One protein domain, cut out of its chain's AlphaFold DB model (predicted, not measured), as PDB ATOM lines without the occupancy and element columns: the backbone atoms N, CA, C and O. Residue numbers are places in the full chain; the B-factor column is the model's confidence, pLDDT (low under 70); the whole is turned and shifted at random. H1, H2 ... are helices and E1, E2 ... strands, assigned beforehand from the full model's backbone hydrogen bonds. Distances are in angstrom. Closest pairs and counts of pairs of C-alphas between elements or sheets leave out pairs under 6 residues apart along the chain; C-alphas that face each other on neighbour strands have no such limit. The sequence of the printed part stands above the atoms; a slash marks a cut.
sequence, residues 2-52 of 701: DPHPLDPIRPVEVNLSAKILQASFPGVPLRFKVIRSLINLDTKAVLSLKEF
ATOM      1  N   ASP A   2      -6.406  -8.608  40.123       68.24
ATOM      2  CA  ASP A   2      -5.809  -7.397  40.685       68.24
ATOM      3  C   ASP A   2      -4.310  -7.629  40.944       68.24
ATOM      4  O   ASP A   2      -3.921  -8.770  41.218       68.24
ATOM      5  N   PRO A   3      -3.456  -6.596  40.818       76.76
ATOM      6  CA  PRO A   3      -2.022  -6.736  41.047       76.76
ATOM      7  C   PRO A   3      -1.747  -7.125  42.503       76.76
ATOM      8  O   PRO A   3      -2.259  -6.503  43.436       76.76
ATOM      9  N   HIS A   4      -0.921  -8.145  42.706       84.89
ATOM     10  CA  HIS A   4      -0.505  -8.569  44.034       84.89
ATOM     11  C   HIS A   4       0.671  -7.699  44.527       84.89
ATOM     12  O   HIS A   4       1.567  -7.398  43.739       84.89
ATOM     13  N   PRO A   5       0.781  -7.371  45.833       86.23
ATOM     14  CA  PRO A   5       1.882  -6.556  46.380       86.23
ATOM     15  C   PRO A   5       3.313  -7.117  46.233       86.23
ATOM     16  O   PRO A   5       4.255  -6.522  46.747       86.23
ATOM     17  N   LEU A   6       3.476  -8.279  45.592       86.26
ATOM     18  CA  LEU A   6       4.759  -8.957  45.346       86.26
ATOM     19  C   LEU A   6       4.984  -9.255  43.852       86.26
ATOM     20  O   LEU A   6       5.931  -9.967  43.517       86.26
ATOM     21  N   ASP A   7       4.111  -8.765  42.969       84.50
ATOM     22  CA  ASP A   7       4.294  -8.932  41.528       84.50
ATOM     23  C   ASP A   7       5.517  -8.120  41.048       84.50
ATOM     24  O   ASP A   7       5.815  -7.057  41.604       84.50
ATOM     25  N   PRO A   8       6.245  -8.590  40.015       85.45
ATOM     26  CA  PRO A   8       7.304  -7.811  39.383       85.45
ATOM     27  C   PRO A   8       6.794  -6.460  38.868       85.45
ATOM     28  O   PRO A   8       5.667  -6.346  38.382       85.45
ATOM     29  N   ILE A   9       7.658  -5.443  38.914       84.43
ATOM     30  CA  ILE A   9       7.321  -4.092  38.457       84.43
ATOM     31  C   ILE A   9       6.910  -4.078  36.977       84.43
ATOM     32  O   ILE A   9       7.601  -4.599  36.101       84.43
ATOM     33  N   ARG A  10       5.776  -3.442  36.687       85.02
ATOM     34  CA  ARG A  10       5.181  -3.370  35.351       85.02
ATOM     35  C   ARG A  10       5.710  -2.153  34.581       85.02
ATOM     36  O   ARG A  10       5.969  -1.107  35.182       85.02
ATOM     37  N   PRO A  11       5.762  -2.190  33.234       85.36
ATOM     38  CA  PRO A  11       6.195  -1.046  32.421       85.36
ATOM     39  C   PRO A  11       5.447   0.270  32.705       85.36
ATOM     40  O   PRO A  11       6.018   1.355  32.603       85.36
ATOM     41  N   VAL A  12       4.169   0.199  33.093       86.45
ATOM     42  CA  VAL A  12       3.370   1.378  33.470       86.45
ATOM     43  C   VAL A  12       3.831   2.013  34.792       86.45
ATOM     44  O   VAL A  12       3.806   3.235  34.922       86.45
ATOM     45  N   GLU A  13       4.320   1.213  35.741       87.97
ATOM     46  CA  GLU A  13       4.797   1.657  37.058       87.97
ATOM     47  C   GLU A  13       6.191   2.280  36.968       87.97
ATOM     48  O   GLU A  13       6.432   3.323  37.579       87.97
ATOM     49  N   VAL A  14       7.076   1.717  36.133       85.10
ATOM     50  CA  VAL A  14       8.369   2.332  35.778       85.10
ATOM     51  C   VAL A  14       8.141   3.714  35.159       85.10
ATOM     52  O   VAL A  14       8.663   4.711  35.653       85.10
ATOM     53  N   ASN A  15       7.290   3.794  34.129       85.02
ATOM     54  CA  ASN A  15       6.963   5.053  33.455       85.02
ATOM     55  C   ASN A  15       6.334   6.090  34.400       85.02
ATOM     56  O   ASN A  15       6.628   7.281  34.293       85.02
ATOM     57  N   LEU A  16       5.462   5.665  35.321       87.09
ATOM     58  CA  LEU A  16       4.865   6.557  36.315       87.09
ATOM     59  C   LEU A  16       5.916   7.058  37.319       87.09
ATOM     60  O   LEU A  16       5.969   8.258  37.583       87.09
ATOM     61  N   SER A  17       6.794   6.175  37.803       85.73
ATOM     62  CA  SER A  17       7.924   6.519  38.681       85.73
ATOM     63  C   SER A  17       8.838   7.565  38.036       85.73
ATOM     64  O   SER A  17       9.133   8.597  38.639       85.73
ATOM     65  N   ALA A  18       9.236   7.332  36.780       83.13
ATOM     66  CA  ALA A  18      10.078   8.245  36.014       83.13
ATOM     67  C   ALA A  18       9.410   9.617  35.824       83.13
ATOM     68  O   ALA A  18      10.057  10.640  36.033       83.13
ATOM     69  N   LYS A  19       8.105   9.661  35.515       85.34
ATOM     70  CA  LYS A  19       7.345  10.918  35.382       85.34
ATOM     71  C   LYS A  19       7.229  11.694  36.695       85.34
ATOM     72  O   LYS A  19       7.386  12.911  36.680       85.34
ATOM     73  N   ILE A  20       6.986  11.017  37.822       87.54
ATOM     74  CA  ILE A  20       6.930  11.652  39.152       87.54
ATOM     75  C   ILE A  20       8.289  12.280  39.502       87.54
ATOM     76  O   ILE A  20       8.344  13.419  39.969       87.54
ATOM     77  N   LEU A  21       9.394  11.582  39.216       83.76
ATOM     78  CA  LEU A  21      10.739  12.128  39.408       83.76
ATOM     79  C   LEU A  21      11.035  13.289  38.448       83.76
ATOM     80  O   LEU A  21      11.509  14.324  38.899       83.76
ATOM     81  N   GLN A  22      10.711  13.180  37.156       83.33
ATOM     82  CA  GLN A  22      10.926  14.268  36.187       83.33
ATOM     83  C   GLN A  22      10.151  15.536  36.570       83.33
ATOM     84  O   GLN A  22      10.696  16.634  36.495       83.33
ATOM     85  N   ALA A  23       8.912  15.394  37.049       86.01
ATOM     86  CA  ALA A  23       8.121  16.509  37.570       86.01
ATOM     87  C   ALA A  23       8.720  17.129  38.849       86.01
ATOM     88  O   ALA A  23       8.523  18.314  39.101       86.01
ATOM     89  N   SER A  24       9.475  16.349  39.631       83.91
ATOM     90  CA  SER A  24      10.195  16.823  40.822       83.91
ATOM     91  C   SER A  24      11.513  17.545  40.488       83.91
ATOM     92  O   SER A  24      12.029  18.274  41.331       83.91
ATOM     93  N   PHE A  25      12.049  17.371  39.273       81.21
ATOM     94  CA  PHE A  25      13.312  17.963  38.806       81.21
ATOM     95  C   PHE A  25      13.178  18.584  37.399       81.21
ATOM     96  O   PHE A  25      13.831  18.135  36.449       81.21
ATOM     97  N   PRO A  26      12.329  19.615  37.225       78.54
ATOM     98  CA  PRO A  26      12.097  20.226  35.920       78.54
ATOM     99  C   PRO A  26      13.394  20.778  35.313       78.54
ATOM    100  O   PRO A  26      14.147  21.504  35.960       78.54
ATOM    101  N   GLY A  27      13.651  20.432  34.049       76.80
ATOM    102  CA  GLY A  27      14.841  20.860  33.303       76.80
ATOM    103  C   GLY A  27      16.115  20.042  33.557       76.80
ATOM    104  O   GLY A  27      17.116  20.289  32.889       76.80
ATOM    105  N   VAL A  28      16.098  19.054  34.462       71.21
ATOM    106  CA  VAL A  28      17.264  18.201  34.753       71.21
ATOM    107  C   VAL A  28      17.140  16.853  34.025       71.21
ATOM    108  O   VAL A  28      16.180  16.119  34.270       71.21
ATOM    109  N   PRO A  29      18.102  16.463  33.164       68.36
ATOM    110  CA  PRO A  29      18.153  15.111  32.613       68.36
ATOM    111  C   PRO A  29      18.416  14.091  33.730       68.36
ATOM    112  O   PRO A  29      19.485  14.089  34.341       68.36
ATOM    113  N   LEU A  30      17.446  13.219  34.014       64.57
ATOM    114  CA  LEU A  30      17.603  12.186  35.040       64.57
ATOM    115  C   LEU A  30      18.506  11.045  34.549       64.57
ATOM    116  O   LEU A  30      18.273  10.480  33.482       64.57
ATOM    117  N   ARG A  31      19.488  10.653  35.371       63.31
ATOM    118  CA  ARG A  31      20.299   9.436  35.185       63.31
ATOM    119  C   ARG A  31      20.349   8.662  36.500       63.31
ATOM    120  O   ARG A  31      20.684   9.233  37.536       63.31
ATOM    121  N   PHE A  32      19.973   7.388  36.514       63.67
ATOM    122  CA  PHE A  32      19.414   6.805  37.738       63.67
ATOM    123  C   PHE A  32      20.441   6.229  38.743       63.67
ATOM    124  O   PHE A  32      20.475   5.018  38.938       63.67
ATOM    125  N   LYS A  33      21.285   7.066  39.390       60.32
ATOM    126  CA  LYS A  33      22.433   6.584  40.217       60.32
ATOM    127  C   LYS A  33      22.671   7.169  41.628       60.32
ATOM    128  O   LYS A  33      22.880   6.392  42.552       60.32
ATOM    129  N   VAL A  34      22.686   8.495  41.826       62.55
ATOM    130  CA  VAL A  34      23.272   9.133  43.046       62.55
ATOM    131  C   VAL A  34      22.295   9.539  44.168       62.55
ATOM    132  O   VAL A  34      22.684   9.596  45.326       62.55
ATOM    133  N   ILE A  35      21.019   9.793  43.895       67.23
ATOM    134  CA  ILE A  35      19.985   9.973  44.937       67.23
ATOM    135  C   ILE A  35      19.255   8.651  45.155       67.23
ATOM    136  O   ILE A  35      18.992   7.984  44.181       67.23
ATOM    137  N   ARG A  36      18.854   8.270  46.368       75.55
ATOM    138  CA  ARG A  36      17.824   7.245  46.600       75.55
ATOM    139  C   ARG A  36      16.453   7.914  46.684       75.55
ATOM    140  O   ARG A  36      16.252   8.760  47.555       75.55
ATOM    141  N   SER A  37      15.516   7.511  45.830       78.32
ATOM    142  CA  SER A  37      14.105   7.897  45.956       78.32
ATOM    143  C   SER A  37      13.257   6.761  46.543       78.32
ATOM    144  O   SER A  37      13.588   5.582  46.404       78.32
ATOM    145  N   LEU A  38      12.176   7.128  47.229       85.19
ATOM    146  CA  LEU A  38      11.068   6.250  47.599       85.19
ATOM    147  C   LEU A  38       9.793   6.912  47.087       85.19
ATOM    148  O   LEU A  38       9.473   8.022  47.511       85.19
ATOM    149  N   ILE A  39       9.088   6.243  46.182       85.95
ATOM    150  CA  ILE A  39       7.897   6.774  45.517       85.95
ATOM    151  C   ILE A  39       6.709   5.893  45.895       85.95
ATOM    152  O   ILE A  39       6.812   4.670  45.848       85.95
ATOM    153  N   ASN A  40       5.586   6.514  46.252       89.92
ATOM    154  CA  ASN A  40       4.295   5.845  46.335       89.92
ATOM    155  C   ASN A  40       3.520   6.142  45.044       89.92
ATOM    156  O   ASN A  40       3.285   7.307  44.709       89.92
ATOM    157  N   LEU A  41       3.168   5.092  44.301       87.57
ATOM    158  CA  LEU A  41       2.532   5.208  42.987       87.57
ATOM    159  C   LEU A  41       1.024   5.466  43.066       87.57
ATOM    160  O   LEU A  41       0.487   6.129  42.178       87.57
ATOM    161  N   ASP A  42       0.369   5.027  44.141       87.63
ATOM    162  CA  ASP A  42      -1.062   5.236  44.380       87.63
ATOM    163  C   ASP A  42      -1.348   6.719  44.658       87.63
ATOM    164  O   ASP A  42      -2.212   7.335  44.033       87.63
ATOM    165  N   THR A  43      -0.546   7.329  45.537       91.72
ATOM    166  CA  THR A  43      -0.598   8.766  45.856       91.72
ATOM    167  C   THR A  43       0.202   9.629  44.879       91.72
ATOM    168  O   THR A  43       0.167  10.852  44.984       91.72
ATOM    169  N   LYS A  44       0.953   9.010  43.956       90.33
ATOM    170  CA  LYS A  44       1.854   9.652  42.977       90.33
ATOM    171  C   LYS A  44       2.853  10.633  43.607       90.33
ATOM    172  O   LYS A  44       3.155  11.678  43.035       90.33
ATOM    173  N   ALA A  45       3.358  10.298  44.794       89.33
ATOM    174  CA  ALA A  45       4.161  11.193  45.625       89.33
ATOM    175  C   ALA A  45       5.541  10.609  45.945       89.33
ATOM    176  O   ALA A  45       5.689   9.408  46.185       89.33
ATOM    177  N   VAL A  46       6.553  11.476  46.012       88.15
ATOM    178  CA  VAL A  46       7.877  11.126  46.540       88.15
ATOM    179  C   VAL A  46       7.803  11.145  48.069       88.15
ATOM    180  O   VAL A  46       7.697  12.206  48.676       88.15
ATOM    181  N   LEU A  47       7.846   9.967  48.698       87.99
ATOM    182  CA  LEU A  47       7.823   9.811  50.158       87.99
ATOM    183  C   LEU A  47       9.170  10.150  50.800       87.99
ATOM    184  O   LEU A  47       9.227  10.643  51.924       87.99
ATOM    185  N   SER A  48      10.268   9.855  50.105       87.07
ATOM    186  CA  SER A  48      11.596  10.291  50.526       87.07
ATOM    187  C   SER A  48      12.513  10.473  49.329       87.07
ATOM    188  O   SER A  48      12.456   9.711  48.363       87.07
ATOM    189  N   LEU A  49      13.390  11.460  49.434       83.56
ATOM    190  CA  LEU A  49      14.440  11.750  48.478       83.56
ATOM    191  C   LEU A  49      15.719  11.980  49.284       83.56
ATOM    192  O   LEU A  49      15.745  12.842  50.163       83.56
ATOM    193  N   LYS A  50      16.764  11.189  49.038       77.46
ATOM    194  CA  LYS A  50      18.007  11.280  49.804       77.46
ATOM    195  C   LYS A  50      19.222  11.079  48.918       77.46
ATOM    196  O   LYS A  50      19.442   9.980  48.426       77.46
ATOM    197  N   GLU A  51      20.036  12.113  48.762       71.90
ATOM    198  CA  GLU A  51      21.337  11.985  48.108       71.90
ATOM    199  C   GLU A  51      22.237  10.984  48.847       71.90
ATOM    200  O   GLU A  51      22.287  10.957  50.084       71.90
ATOM    201  N   PHE A  52      22.940  10.140  48.094       64.92
ATOM    202  CA  PHE A  52      24.039   9.358  48.632       64.92
ATOM    203  C   PHE A  52      25.266  10.261  48.864       64.92
ATOM    204  O   PHE A  52      25.505  11.183  48.087       64.92
TER     205      PHE A  52
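What this domain is: This is residues 2 to 52 of the 701 residues of the protein "Amine oxidase" of Paracoccidioides lutzii (strain ATCC MYA-826 / Pb01) (UniProt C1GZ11). A single helix, H1, crosses over a two-stranded hairpin of E1 and E2, and residues 16 to 24 of H1 pack on it. Residues 2 to 12, of which 11 and 12 belong to H1, stick out as a free tail at one end. The printed part has 51 residues, with one named helix and two named strands in the order H1, E1, E2; the sheet, order E1 - E2, is antiparallel, and the class is mixed, helices and strands. The whole is only just compact, close to loose, with a radius of gyration of the C-alphas of 11.8 A, and its outline is elongated, with spans of 35 by 21 by 19 A.

How they stand to each other: E1, residues 35 to 40, and E2, residues 45 to 51, form a hairpin with 167 degrees between their N-to-C directions. N 36 and O 50 are within hydrogen-bond range at 2.7 A, and so are N 47 and O 38 at 2.8 A. The C-alphas of Ile 35 and Glu 51 face each other, 4.0 A apart. H1, residues 11 to 24, comes closest to E2 at the C-alphas of Ile 20 and Ala 45, 7.1 A apart. Its closest C-alphas to E1 are those of Ser 17 and Ile 39, 6.8 A apart. In H1 every O i to N i+4 pair is within hydrogen-bond range.

Where its parts are: E1 spans 16.3 A and E2 17.4 A, from first to last C-alpha; E2 ends with C-alpha 51 at (21.337, 11.985, 48.108). H1 spans 20.1 A from C-alpha 11 at (6.195, -1.046, 32.421).

The domain as a whole: The C-alphas of Asp 2 and Gly 27, the two farthest apart, are 35.8 A apart. Without residues 2 to 12, which stand free, the body spans 24 by 20 by 15 A. The printed part has no cut, and the link from H1 to E1 is short, that from E1 to E2 tight. The mean pLDDT of the printed part is 80.7; residue 2, residues 29 to 35 and residue 52 are under 70.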